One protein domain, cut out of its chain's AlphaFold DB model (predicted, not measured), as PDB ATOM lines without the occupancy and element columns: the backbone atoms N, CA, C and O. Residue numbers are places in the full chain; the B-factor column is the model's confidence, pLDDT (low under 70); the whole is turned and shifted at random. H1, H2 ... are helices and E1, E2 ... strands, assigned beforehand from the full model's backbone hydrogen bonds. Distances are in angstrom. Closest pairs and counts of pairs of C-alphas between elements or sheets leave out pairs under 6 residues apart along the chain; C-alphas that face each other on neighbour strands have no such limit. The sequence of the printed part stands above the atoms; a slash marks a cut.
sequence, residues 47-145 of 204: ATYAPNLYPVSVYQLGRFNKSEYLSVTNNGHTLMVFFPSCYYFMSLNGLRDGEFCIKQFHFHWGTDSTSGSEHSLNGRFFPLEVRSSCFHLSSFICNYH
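AT A GLANCE: This is residues 47 to 145 of the 204 residues of the protein "Alpha-carbonic anhydrase domain-containing protein" of Mesocestoides corti (UniProt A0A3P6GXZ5). Little regular structure is here: one strongly twisted, branched sheet, its long hairpin E5 and E6 joined on one side of E5 by two short pairs, E3 with E2 and E4 with E1. H1 follows E6; residues 140 to 145 stick out. The 99 printed residues, mostly strand, with 39 in named elements, run E1 E2 E3 E4 E5 E6 H1, neighbours antiparallel. The whole is loose, radius of gyration of the C-alphas 16.4 A, spanning 42 by 39 by 29 A.

IN THESE COORDINATES: Find E5, residues 100 to 109, 25.7 A, from C-alpha 100 at (118.595, 96.654, 81.284); E6, 128 to 136, spans 26.1 A. E1 is 57 to 60, E2 71 to 74, E3 79 to 82, E4 88 to 91; H1, 137 to 140, ends at C-alpha (115.017, 86.992, 85.272).

HOW THE PARTS SIT: E5 bends by 64 degrees at residue 103. Within hydrogen-bond range, find N 106 and O 131, 3.0 A, between E5 and E6; N 81 and O 105, 2.8 A, between E3 and E5; N 90 and O 100, 2.8 A, between E4 and E5. E4 E5 E6 form a meander, each strand the antiparallel neighbour of the one before. H1, too short for an O i to N i+4 pair, is not on the sheet.

THE WHOLE: The printed part has no cut; residues 110 to 127 make the long link. pLDDT is under 70 at residues 63 to 66, 68 and 137 to 145.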
ATOM      1  N   ALA A  47     105.802 116.489  71.587       83.62
ATOM      2  CA  ALA A  47     106.470 115.833  72.699       83.62
ATOM      3  C   ALA A  47     106.256 116.599  74.015       83.62
ATOM      4  O   ALA A  47     106.490 117.802  74.109       83.62
ATOM      5  N   THR A  48     105.882 115.880  75.074       85.31
ATOM      6  CA  THR A  48     105.826 116.440  76.429       85.31
ATOM      7  C   THR A  48     107.204 116.357  77.078       85.31
ATOM      8  O   THR A  48     107.744 115.264  77.260       85.31
ATOM      9  N   TYR A  49     107.773 117.500  77.470       84.75
ATOM     10  CA  TYR A  49     109.002 117.511  78.261       84.75
ATOM     11  C   TYR A  49     108.760 116.882  79.640       84.75
ATOM     12  O   TYR A  49     107.856 117.284  80.372       84.75
ATOM     13  N   ALA A  50     109.588 115.902  79.998       84.88
ATOM     14  CA  ALA A  50     109.526 115.206  81.276       84.88
ATOM     15  C   ALA A  50     110.821 115.473  82.070       84.88
ATOM     16  O   ALA A  50     111.826 114.800  81.831       84.88
ATOM     17  N   PRO A  51     110.825 116.434  83.018       85.38
ATOM     18  CA  PRO A  51     112.041 116.866  83.724       85.38
ATOM     19  C   PRO A  51     112.642 115.794  84.637       85.38
ATOM     20  O   PRO A  51     113.814 115.861  84.981       85.38
ATOM     21  N   ASN A  52     111.844 114.796  85.015       88.81
ATOM     22  CA  ASN A  52     112.264 113.712  85.901       88.81
ATOM     23  C   ASN A  52     112.893 112.529  85.145       88.81
ATOM     24  O   ASN A  52     113.123 111.480  85.743       88.81
ATOM     25  N   LEU A  53     113.116 112.652  83.830       85.38
ATOM     26  CA  LEU A  53     113.865 111.653  83.074       85.38
ATOM     27  C   LEU A  53     115.360 111.829  83.318       85.38
ATOM     28  O   LEU A  53     115.907 112.923  83.177       85.38
ATOM     29  N   TYR A  54     116.024 110.726  83.638       88.56
ATOM     30  CA  TYR A  54     117.470 110.703  83.771       88.56
ATOM     31  C   TYR A  54     118.137 110.577  82.396       88.56
ATOM     32  O   TYR A  54     117.559 109.982  81.481       88.56
ATOM     33  N   PRO A  55     119.365 111.099  82.230       88.62
ATOM     34  CA  PRO A  55     120.153 110.837  81.038       88.62
ATOM     35  C   PRO A  55     120.322 109.334  80.812       88.62
ATOM     36  O   PRO A  55     120.733 108.603  81.716       88.62
ATOM     37  N   VAL A  56     120.049 108.886  79.586       85.44
ATOM     38  CA  VAL A  56     120.352 107.512  79.186       85.44
ATOM     39  C   VAL A  56     121.865 107.349  79.144       85.44
ATOM     40  O   VAL A  56     122.562 108.128  78.491       85.44
ATOM     41  N   SER A  57     122.384 106.335  79.828       84.31
ATOM     42  CA  SER A  57     123.807 105.998  79.773       84.31
ATOM     43  C   SER A  57     124.005 104.514  79.532       84.31
ATOM     44  O   SER A  57     123.239 103.686  80.018       84.31
ATOM     45  N   VAL A  58     125.042 104.180  78.770       86.00
ATOM     46  CA  VAL A  58     125.493 102.802  78.598       86.00
ATOM     47  C   VAL A  58     126.728 102.607  79.464       86.00
ATOM     48  O   VAL A  58     127.638 103.436  79.457       86.00
ATOM     49  N   TYR A  59     126.745 101.535  80.242       81.50
ATOM     50  CA  TYR A  59     127.841 101.211  81.142       81.50
ATOM     51  C   TYR A  59     128.114  99.715  81.133       81.50
ATOM     52  O   TYR A  59     127.285  98.905  80.723       81.50
ATOM     53  N   GLN A  60     129.303  99.362  81.599       84.44
ATOM     54  CA  GLN A  60     129.707  97.982  81.768       84.44
ATOM     55  C   GLN A  60     129.636  97.593  83.247       84.44
ATOM     56  O   GLN A  60     130.043  98.373  84.113       84.44
ATOM     57  N   LEU A  61     129.161  96.382  83.532       78.88
ATOM     58  CA  LEU A  61     129.338  95.719  84.824       78.88
ATOM     59  C   LEU A  61     130.263  94.520  84.638       78.88
ATOM     60  O   LEU A  61     130.086  93.738  83.713       78.88
ATOM     61  N   GLY A  62     131.253  94.371  85.516       73.31
ATOM     62  CA  GLY A  62     132.288  93.344  85.382       73.31
ATOM     63  C   GLY A  62     133.494  93.797  84.553       73.31
ATOM     64  O   GLY A  62     133.611  94.954  84.152       73.31
ATOM     65  N   ARG A  63     134.447  92.881  84.356       66.12
ATOM     66  CA  ARG A  63     135.690  93.150  83.622       66.12
ATOM     67  C   ARG A  63     135.523  92.782  82.154       66.12
ATOM     68  O   ARG A  63     134.906  91.770  81.843       66.12
ATOM     69  N   PHE A  64     136.122  93.575  81.270       61.94
ATOM     70  CA  PHE A  64     136.202  93.255  79.848       61.94
ATOM     71  C   PHE A  64     136.917  91.916  79.657       61.94
ATOM     72  O   PHE A  64     138.094  91.778  80.008       61.94
ATOM     73  N   ASN A  65     136.206  90.930  79.114       66.62
ATOM     74  CA  ASN A  65     136.813  89.675  78.716       66.62
ATOM     75  C   ASN A  65     137.316  89.824  77.279       66.62
ATOM     76  O   ASN A  65     136.526  89.879  76.345       66.62
ATOM     77  N   LYS A  66     138.640  89.867  77.099       66.88
ATOM     78  CA  LYS A  66     139.268  89.970  75.769       66.88
ATOM     79  C   LYS A  66     138.914  88.802  74.839       66.88
ATOM     80  O   LYS A  66     139.115  88.917  73.637       66.88
ATOM     81  N   SER A  67     138.413  87.700  75.391       70.25
ATOM     82  CA  SER A  67     137.953  86.529  74.644       70.25
ATOM     83  C   SER A  67     136.469  86.596  74.268       70.25
ATOM     84  O   SER A  67     135.950  85.640  73.696       70.25
ATOM     85  N   GLU A  68     135.757  87.668  74.623       69.75
ATOM     86  CA  GLU A  68     134.362  87.856  74.243       69.75
ATOM     87  C   GLU A  68     134.265  88.477  72.849       69.75
ATOM     88  O   GLU A  68     134.751  89.580  72.602       69.75
ATOM     89  N   TYR A  69     133.602  87.764  71.943       76.31
ATOM     90  CA  TYR A  69     133.381  88.205  70.573       76.31
ATOM     91  C   TYR A  69     131.899  88.488  70.351       76.31
ATOM     92  O   TYR A  69     131.036  87.722  70.784       76.31
ATOM     93  N   LEU A  70     131.608  89.578  69.644       80.00
ATOM     94  CA  LEU A  70     130.261  89.842  69.153       80.00
ATOM     95  C   LEU A  70     129.951  88.875  68.010       80.00
ATOM     96  O   LEU A  70     130.788  88.649  67.135       80.00
ATOM     97  N   SER A  71     128.742  88.325  67.999       80.62
ATOM     98  CA  SER A  71     128.259  87.546  66.859       80.62
ATOM     99  C   SER A  71     127.502  88.463  65.908       80.62
ATOM    100  O   SER A  71     126.723  89.301  66.355       80.62
ATOM    101  N   VAL A  72     127.730  88.315  64.605       83.69
ATOM    102  CA  VAL A  72     127.072  89.114  63.569       83.69
ATOM    103  C   VAL A  72     126.391  88.174  62.583       83.69
ATOM    104  O   VAL A  72     127.038  87.281  62.039       83.69
ATOM    105  N   THR A  73     125.104  88.395  62.329       80.50
ATOM    106  CA  THR A  73     124.290  87.529  61.468       80.50
ATOM    107  C   THR A  73     123.426  88.363  60.533       80.50
ATOM    108  O   THR A  73     122.782  89.318  60.958       80.50
ATOM    109  N   ASN A  74     123.360  87.967  59.263       81.81
ATOM    110  CA  ASN A  74     122.327  88.427  58.340       81.81
ATOM    111  C   ASN A  74     121.168  87.421  58.371       81.81
ATOM    112  O   ASN A  74     121.351  86.265  57.997       81.81
ATOM    113  N   ASN A  75     119.992  87.845  58.831       76.19
ATOM    114  CA  ASN A  75     118.814  86.975  58.941       76.19
ATOM    115  C   ASN A  75     117.876  87.051  57.718       76.19
ATOM    116  O   ASN A  75     116.737  86.600  57.796       76.19
ATOM    117  N   GLY A  76     118.325  87.664  56.620       79.69
ATOM    118  CA  GLY A  76     117.526  87.926  55.420       79.69
ATOM    119  C   GLY A  76     116.719  89.228  55.465       79.69
ATOM    120  O   GLY A  76     116.197  89.646  54.436       79.69
ATOM    121  N   HIS A  77     116.646  89.894  56.621       77.38
ATOM    122  CA  HIS A  77     115.862  91.118  56.826       77.38
ATOM    123  C   HIS A  77     116.690  92.286  57.368       77.38
ATOM    124  O   HIS A  77     116.379  93.438  57.090       77.38
ATOM    125  N   THR A  78     117.725  92.002  58.153       82.06
ATOM    126  CA  THR A  78     118.637  92.992  58.732       82.06
ATOM    127  C   THR A  78     119.989  92.344  59.025       82.06
ATOM    128  O   THR A  78     120.109  91.120  59.143       82.06
ATOM    129  N   LEU A  79     121.009  93.178  59.216       79.44
ATOM    130  CA  LEU A  79     122.198  92.799  59.966       79.44
ATOM    131  C   LEU A  79     121.867  92.835  61.465       79.44
ATOM    132  O   LEU A  79     121.356  93.841  61.956       79.44
ATOM    133  N   MET A  80     122.129  91.751  62.184       81.38
ATOM    134  CA  MET A  80     121.990  91.661  63.637       81.38
ATOM    135  C   MET A  80     123.364  91.480  64.266       81.38
ATOM    136  O   MET A  80     124.148  90.659  63.797       81.38
ATOM    137  N   VAL A  81     123.632  92.199  65.350       81.50
ATOM    138  CA  VAL A  81     124.830  92.025  66.170       81.50
ATOM    139  C   VAL A  81     124.415  91.654  67.580       81.50
ATOM    140  O   VAL A  81     123.593  92.341  68.180       81.50
ATOM    141  N   PHE A  82     124.988  90.583  68.111       81.94
ATOM    142  CA  PHE A  82     124.636  90.000  69.398       81.94
ATOM    143  C   PHE A  82     125.789  90.101  70.391       81.94
ATOM    144  O   PHE A  82     126.938  89.790  70.069       81.94
ATOM    145  N   PHE A  83     125.446  90.460  71.626       82.06
ATOM    146  CA  PHE A  83     126.328  90.366  72.783       82.06
ATOM    147  C   PHE A  83     126.117  89.003  73.455       82.06
ATOM    148  O   PHE A  83     124.990  88.699  73.866       82.06
ATOM    149  N   PRO A  84     127.160  88.163  73.575       77.69
ATOM    150  CA  PRO A  84     126.996  86.807  74.090       77.69
ATOM    151  C   PRO A  84     126.702  86.790  75.597       77.69
ATOM    152  O   PRO A  84     126.032  85.879  76.078       77.69
ATOM    153  N   SER A  85     127.145  87.802  76.348       80.12
ATOM    154  CA  SER A  85     126.922  87.914  77.794       80.12
ATOM    155  C   SER A  85     126.320  89.263  78.194       80.12
ATOM    156  O   SER A  85     126.376  90.246  77.458       80.12
ATOM    157  N   CYS A  86     125.715  89.318  79.384       82.06
ATOM    158  CA  CYS A  86     125.235  90.570  79.972       82.06
ATOM    159  C   CYS A  86     126.367  91.329  80.664       82.06
ATOM    160  O   CYS A  86     126.464  91.312  81.887       82.06
ATOM    161  N   TYR A  87     127.213  91.989  79.874       83.25
ATOM    162  CA  TYR A  87     128.225  92.913  80.395       83.25
ATOM    163  C   TYR A  87     127.881  94.375  80.159       83.25
ATOM    164  O   TYR A  87     128.278  95.216  80.961       83.25
ATOM    165  N   TYR A  88     127.139  94.678  79.095       84.69
ATOM    166  CA  TYR A  88     126.738  96.037  78.751       84.69
ATOM    167  C   TYR A  88     125.287  96.279  79.140       84.69
ATOM    168  O   TYR A  88     124.394  95.496  78.808       84.69
ATOM    169  N   PHE A  89     125.062  97.387  79.831       85.81
ATOM    170  CA  PHE A  89     123.785  97.749  80.417       85.81
ATOM    171  C   PHE A  89     123.408  99.172  80.049       85.81
ATOM    172  O   PHE A  89     124.268 100.041  79.905       85.81
ATOM    173  N   MET A  90     122.108  99.411  79.932       86.44
ATOM    174  CA  MET A  90     121.522 100.730  79.762       86.44
ATOM    175  C   MET A  90     120.922 101.193  81.092       86.44
ATOM    176  O   MET A  90     120.125 100.487  81.703       86.44
ATOM    177  N   SER A  91     121.299 102.383  81.544       86.50
ATOM    178  CA  SER A  91     120.646 103.063  82.661       86.50
ATOM    179  C   SER A  91     119.594 104.015  82.111       86.50
ATOM    180  O   SER A  91     119.906 104.846  81.254       86.50
ATOM    181  N   LEU A  92     118.367 103.895  82.617       85.56
ATOM    182  CA  LEU A  92     117.235 104.776  82.295       85.56
ATOM    183  C   LEU A  92     116.802 105.643  83.490       85.56
ATOM    184  O   LEU A  92     115.997 106.558  83.342       85.56
ATOM    185  N   ASN A  93     117.333 105.352  84.678       85.31
ATOM    186  CA  ASN A  93     116.993 105.970  85.961       85.31
ATOM    187  C   ASN A  93     118.207 106.656  86.623       85.31
ATOM    188  O   ASN A  93     118.141 107.050  87.784       85.31
ATOM    189  N   GLY A  94     119.331 106.764  85.906       84.69
ATOM    190  CA  GLY A  94     120.579 107.334  86.416       84.69
ATOM    191  C   GLY A  94     121.368 106.406  87.347       84.69
ATOM    192  O   GLY A  94     122.457 106.777  87.784       84.69
ATOM    193  N   LEU A  95     120.864 105.205  87.634       85.81
ATOM    194  CA  LEU A  95     121.520 104.203  88.468       85.81
ATOM    195  C   LEU A  95     122.195 103.129  87.609       85.81
ATOM    196  O   LEU A  95     121.743 102.789  86.516       85.81
ATOM    197  N   ARG A  96     123.307 102.584  88.112       87.25
ATOM    198  CA  ARG A  96     124.019 101.446  87.506       87.25
ATOM    199  C   ARG A  96     123.600 100.127  88.158       87.25
ATOM    200  O   ARG A  96     124.430  99.387  88.673       87.25
ATOM    201  N   ASP A  97     122.299  99.893  88.191       84.75
ATOM    202  CA  ASP A  97     121.626  98.788  88.888       84.75
ATOM    203  C   ASP A  97     121.641  97.444  88.138       84.75
ATOM    204  O   ASP A  97     121.219  96.424  88.677       84.75
ATOM    205  N   GLY A  98     122.150  97.420  86.909       84.19
ATOM    206  CA  GLY A  98     122.169  96.240  86.054       84.19
ATOM    207  C   GLY A  98     120.796  95.861  85.502       84.19
ATOM    208  O   GLY A  98     120.618  94.725  85.071       84.19
ATOM    209  N   GLU A  99     119.815  96.768  85.493       85.44
ATOM    210  CA  GLU A  99     118.446  96.402  85.133       85.44
ATOM    211  C   GLU A  99     118.272  96.074  83.650       85.44
ATOM    212  O   GLU A  99     117.640  95.074  83.338       85.44
ATOM    213  N   PHE A 100     118.821  96.859  82.720       85.25
ATOM    214  CA  PHE A 100     118.595  96.654  81.284       85.25
ATOM    215  C   PHE A 100     119.859  96.181  80.576       85.25
ATOM    216  O   PHE A 100     120.662  96.982  80.108       85.25
ATOM    217  N   CYS A 101     120.026  94.866  80.468       87.88
ATOM    218  CA  CYS A 101     121.135  94.262  79.734       87.88
ATOM    219  C   CYS A 101     120.917  94.378  78.221       87.88
ATOM    220  O   CYS A 101     119.892  93.916  77.711       87.88
ATOM    221  N   ILE A 102     121.890  94.937  77.497       85.06
ATOM    222  CA  ILE A 102     121.878  95.028  76.032       85.06
ATOM    223  C   ILE A 102     122.195  93.647  75.454       85.06
ATOM    224  O   ILE A 102     123.220  93.052  75.781       85.06
ATOM    225  N   LYS A 103     121.329  93.132  74.578       86.19
ATOM    226  CA  LYS A 103     121.520  91.814  73.949       86.19
ATOM    227  C   LYS A 103     121.855  91.866  72.481       86.19
ATOM    228  O   LYS A 103     122.640  91.044  72.019       86.19
ATOM    229  N   GLN A 104     121.267  92.804  71.755       86.00
ATOM    230  CA  GLN A 104     121.550  92.956  70.338       86.00
ATOM    231  C   GLN A 104     121.315  94.378  69.864       86.00
ATOM    232  O   GLN A 104     120.577  95.140  70.498       86.00
ATOM    233  N   PHE A 105     121.918  94.701  68.730       86.38
ATOM    234  CA  PHE A 105     121.455  95.779  67.874       86.38
ATOM    235  C   PHE A 105     121.252  95.281  66.446       86.38
ATOM    236  O   PHE A 105     121.931  94.368  65.974       86.38
ATOM    237  N   HIS A 106     120.307  95.905  65.762       85.50
ATOM    238  CA  HIS A 106     120.050  95.705  64.345       85.50
ATOM    239  C   HIS A 106     119.786  97.048  63.675       85.50
ATOM    240  O   HIS A 106     119.700  98.085  64.339       85.50
ATOM    241  N   PHE A 107     119.706  97.028  62.352       86.94
ATOM    242  CA  PHE A 107     119.739  98.226  61.535       86.94
ATOM    243  C   PHE A 107     118.552  98.248  60.579       86.94
ATOM    244  O   PHE A 107     118.180  97.228  60.012       86.94
ATOM    245  N   HIS A 108     118.013  99.436  60.347       85.38
ATOM    246  CA  HIS A 108     117.085  99.704  59.257       85.38
ATOM    247  C   HIS A 108     117.715 100.752  58.348       85.38
ATOM    248  O   HIS A 108     118.234 101.758  58.836       85.38
ATOM    249  N   TRP A 109     117.729 100.489  57.045       89.25
ATOM    250  CA  TRP A 109     118.321 101.369  56.041       89.25
ATOM    251  C   TRP A 109     117.500 101.360  54.754       89.25
ATOM    252  O   TRP A 109     116.742 100.427  54.486       89.25
ATOM    253  N   GLY A 110     117.652 102.423  53.969       80.56
ATOM    254  CA  GLY A 110     116.985 102.597  52.686       80.56
ATOM    255  C   GLY A 110     117.893 102.245  51.517       80.56
ATOM    256  O   GLY A 110     119.050 101.857  51.676       80.56
ATOM    257  N   THR A 111     117.365 102.403  50.309       80.06
ATOM    258  CA  THR A 111     118.129 102.212  49.068       80.06
ATOM    259  C   THR A 111     119.052 103.388  48.752       80.06
ATOM    260  O   THR A 111     119.939 103.255  47.913       80.06
ATOM    261  N   ASP A 112     118.847 104.535  49.404       75.88
ATOM    262  CA  ASP A 112     119.619 105.760  49.214       75.88
ATOM    263  C   ASP A 112     119.853 106.514  50.535       75.88
ATOM    264  O   ASP A 112     119.466 106.078  51.616       75.88
ATOM    265  N   SER A 113     120.521 107.665  50.454       81.62
ATOM    266  CA  SER A 113     120.869 108.507  51.603       81.62
ATOM    267  C   SER A 113     119.757 109.467  52.048       81.62
ATOM    268  O   SER A 113     119.998 110.348  52.875       81.62
ATOM    269  N   THR A 114     118.548 109.350  51.505       78.12
ATOM    270  CA  THR A 114     117.412 110.226  51.833       78.12
ATOM    271  C   THR A 114     116.367 109.539  52.709       78.12
ATOM    272  O   THR A 114     115.538 110.217  53.315       78.12
ATOM    273  N   SER A 115     116.429 108.211  52.819       78.12
ATOM    274  CA  SER A 115     115.450 107.374  53.515       78.12
ATOM    275  C   SER A 115     116.111 106.155  54.170       78.12
ATOM    276  O   SER A 115     117.231 105.794  53.820       78.12
ATOM    277  N   GLY A 116     115.430 105.514  55.126       84.12
ATOM    278  CA  GLY A 116     115.908 104.261  55.722       84.12
ATOM    279  C   GLY A 116     115.574 104.054  57.190       84.12
ATOM    280  O   GLY A 116     115.340 102.924  57.609       84.12
ATOM    281  N   SER A 117     115.517 105.133  57.965       87.25
ATOM    282  CA  SER A 117     115.001 105.089  59.326       87.25
ATOM    283  C   SER A 117     113.527 104.707  59.317       87.25
ATOM    284  O   SER A 117     112.788 105.048  58.395       87.25
ATOM    285  N   GLU A 118     113.091 104.012  60.359       91.12
ATOM    286  CA  GLU A 118     111.683 103.673  60.525       91.12
ATOM    287  C   GLU A 118     110.942 104.843  61.178       91.12
ATOM    288  O   GLU A 118     109.879 105.257  60.715       91.12
ATOM    289  N   HIS A 119     111.530 105.434  62.221       88.38
ATOM    290  CA  HIS A 119     111.044 106.678  62.803       88.38
ATOM    291  C   HIS A 119     111.433 107.869  61.922       88.38
ATOM    292  O   HIS A 119     112.518 107.917  61.332       88.38
ATOM    293  N   SER A 120     110.565 108.875  61.881       87.38
ATOM    294  CA  SER A 120     110.879 110.184  61.302       87.38
ATOM    295  C   SER A 120     110.942 111.241  62.397       87.38
ATOM    296  O   SER A 120     110.257 111.138  63.414       87.38
ATOM    297  N   LEU A 121     111.756 112.274  62.190       90.00
ATOM    298  CA  LEU A 121     111.826 113.439  63.066       90.00
ATOM    299  C   LEU A 121     111.326 114.656  62.297       90.00
ATOM    300  O   LEU A 121     111.945 115.078  61.323       90.00
ATOM    301  N   ASN A 122     110.192 115.205  62.724       89.44
ATOM    302  CA  ASN A 122     109.518 116.328  62.079       89.44
ATOM    303  C   ASN A 122     109.290 116.091  60.571       89.44
ATOM    304  O   ASN A 122     109.614 116.937  59.738       89.44
ATOM    305  N   GLY A 123     108.813 114.888  60.226       88.69
ATOM    306  CA  GLY A 123     108.560 114.455  58.847       88.69
ATOM    307  C   GLY A 123     109.805 114.068  58.043       88.69
ATOM    308  O   GLY A 123     109.679 113.641  56.899       88.69
ATOM    309  N   ARG A 124     111.009 114.181  58.616       89.31
ATOM    310  CA  ARG A 124     112.263 113.821  57.949       89.31
ATOM    311  C   ARG A 124     112.732 112.426  58.352       89.31
ATOM    312  O   ARG A 124     112.881 112.141  59.540       89.31
ATOM    313  N   PHE A 125     113.024 111.598  57.355       87.75
ATOM    314  CA  PHE A 125     113.703 110.314  57.524       87.75
ATOM    315  C   PHE A 125     115.227 110.472  57.457       87.75
ATOM    316  O   PHE A 125     115.755 111.460  56.938       87.75
ATOM    317  N   PHE A 126     115.933 109.486  58.002       86.81
ATOM    318  CA  PHE A 126     117.390 109.406  58.014       86.81
ATOM    319  C   PHE A 126     117.861 108.167  57.243       86.81
ATOM    320  O   PHE A 126     117.096 107.218  57.117       86.81
ATOM    321  N   PRO A 127     119.111 108.137  56.748       85.69
ATOM    322  CA  PRO A 127     119.620 107.005  55.964       85.69
ATOM    323  C   PRO A 127     119.648 105.664  56.713       85.69
ATOM    324  O   PRO A 127     119.629 104.599  56.101       85.69
ATOM    325  N   LEU A 128     119.779 105.720  58.041       87.38
ATOM    326  CA  LEU A 128     120.041 104.568  58.895       87.38
ATOM    327  C   LEU A 128     119.438 104.800  60.286       87.38
ATOM    328  O   LEU A 128     119.678 105.842  60.897       87.38
ATOM    329  N   GLU A 129     118.722 103.810  60.806       87.12
ATOM    330  CA  GLU A 129     118.304 103.723  62.208       87.12
ATOM    331  C   GLU A 129     118.929 102.482  62.846       87.12
ATOM    332  O   GLU A 129     118.846 101.383  62.299       87.12
ATOM    333  N   VAL A 130     119.550 102.654  64.015       88.50
ATOM    334  CA  VAL A 130     120.044 101.543  64.838       88.50
ATOM    335  C   VAL A 130     119.038 101.294  65.949       88.50
ATOM    336  O   VAL A 130     118.719 102.207  66.712       88.50
ATOM    337  N   ARG A 131     118.578 100.053  66.081       82.62
ATOM    338  CA  ARG A 131     117.691  99.638  67.164       82.62
ATOM    339  C   ARG A 131     118.407  98.661  68.077       82.62
ATOM    340  O   ARG A 131     118.769  97.563  67.665       82.62
ATOM    341  N   SER A 132     118.567  99.052  69.336       83.00
ATOM    342  CA  SER A 132     119.090  98.185  70.389       83.00
ATOM    343  C   SER A 132     117.947  97.506  71.138       83.00
ATOM    344  O   SER A 132     116.972  98.154  71.514       83.00
ATOM    345  N   SER A 133     118.079  96.209  71.407       85.00
ATOM    346  CA  SER A 133     117.182  95.490  72.313       85.00
ATOM    347  C   SER A 133     117.884  95.197  73.629       85.00
ATOM    348  O   SER A 133     118.977  94.621  73.659       85.00
ATOM    349  N   CYS A 134     117.210  95.569  74.713       81.94
ATOM    350  CA  CYS A 134     117.614  95.258  76.074       81.94
ATOM    351  C   CYS A 134     116.551  94.378  76.735       81.94
ATOM    352  O   CYS A 134     115.370  94.501  76.410       81.94
ATOM    353  N   PHE A 135     116.951  93.545  77.693       77.44
ATOM    354  CA  PHE A 135     116.007  92.842  78.561       77.44
ATOM    355  C   PHE A 135     116.179  93.284  80.006       77.44
ATOM    356  O   PHE A 135     117.296  93.556  80.449       77.44
ATOM    357  N   HIS A 136     115.059  93.342  80.722       75.94
ATOM    358  CA  HIS A 136     115.025  93.730  82.120       75.94
ATOM    359  C   HIS A 136     115.382  92.536  83.020       75.94
ATOM    360  O   HIS A 136     114.650  91.550  83.044       75.94
ATOM    361  N   LEU A 137     116.502  92.595  83.742       66.25
ATOM    362  CA  LEU A 137     117.031  91.478  84.532       66.25
ATOM    363  C   LEU A 137     116.245  91.188  85.818       66.25
ATOM    364  O   LEU A 137     116.305  90.063  86.305       66.25
ATOM    365  N   SER A 138     115.449  92.119  86.355       56.62
ATOM    366  CA  SER A 138     114.561  91.787  87.488       56.62
ATOM    367  C   SER A 138     113.410  90.850  87.073       56.62
ATOM    368  O   SER A 138     112.853  90.131  87.900       56.62
ATOM    369  N   SER A 139     113.130  90.755  85.769       48.59
ATOM    370  CA  SER A 139     112.248  89.739  85.183       48.59
ATOM    371  C   SER A 139     112.924  88.360  85.037       48.59
ATOM    372  O   SER A 139     112.276  87.417  84.588       48.59
ATOM    373  N   PHE A 140     114.206  88.214  85.420       41.41
ATOM    374  CA  PHE A 140     115.017  86.992  85.272       41.41
ATOM    375  C   PHE A 140     115.183  86.146  86.550       41.41
ATOM    376  O   PHE A 140     116.016  85.240  86.561       41.41
ATOM    377  N   ILE A 141     114.304  86.261  87.561       32.22
ATOM    378  CA  ILE A 141     113.925  85.042  88.318       32.22
ATOM    379  C   ILE A 141     112.948  84.234  87.451       32.22
ATOM    380  O   ILE A 141     111.791  84.001  87.782       32.22
ATOM    381  N   CYS A 142     113.418  83.840  86.279       30.30
ATOM    382  CA  CYS A 142     112.870  82.762  85.489       30.30
ATOM    383  C   CYS A 142     114.093  82.045  84.943       30.30
ATOM    384  O   CYS A 142     114.810  82.558  84.084       30.30
ATOM    385  N   ASN A 143     114.346  80.868  85.520       26.22
ATOM    386  CA  ASN A 143     115.169  79.833  84.919       26.22
ATOM    387  C   ASN A 143     114.931  79.783  83.413       26.22
ATOM    388  O   ASN A 143     113.817  80.037  82.961       26.22
ATOM    389  N   TYR A 144     115.979  79.409  82.686       32.53
ATOM    390  CA  TYR A 144     116.015  79.112  81.259       32.53
ATOM    391  C   TYR A 144     114.833  78.219  80.820       32.53
ATOM    392  O   TYR A 144     114.936  77.008  80.677       32.53
ATOM    393  N   HIS A 145     113.685  78.849  80.634       26.89
ATOM    394  CA  HIS A 145     112.447  78.357  80.072       26.89
ATOM    395  C   HIS A 145     111.807  79.595  79.454       26.89
ATOM    396  O   HIS A 145     111.756  80.652  80.079       26.89
TER     397      HIS A 145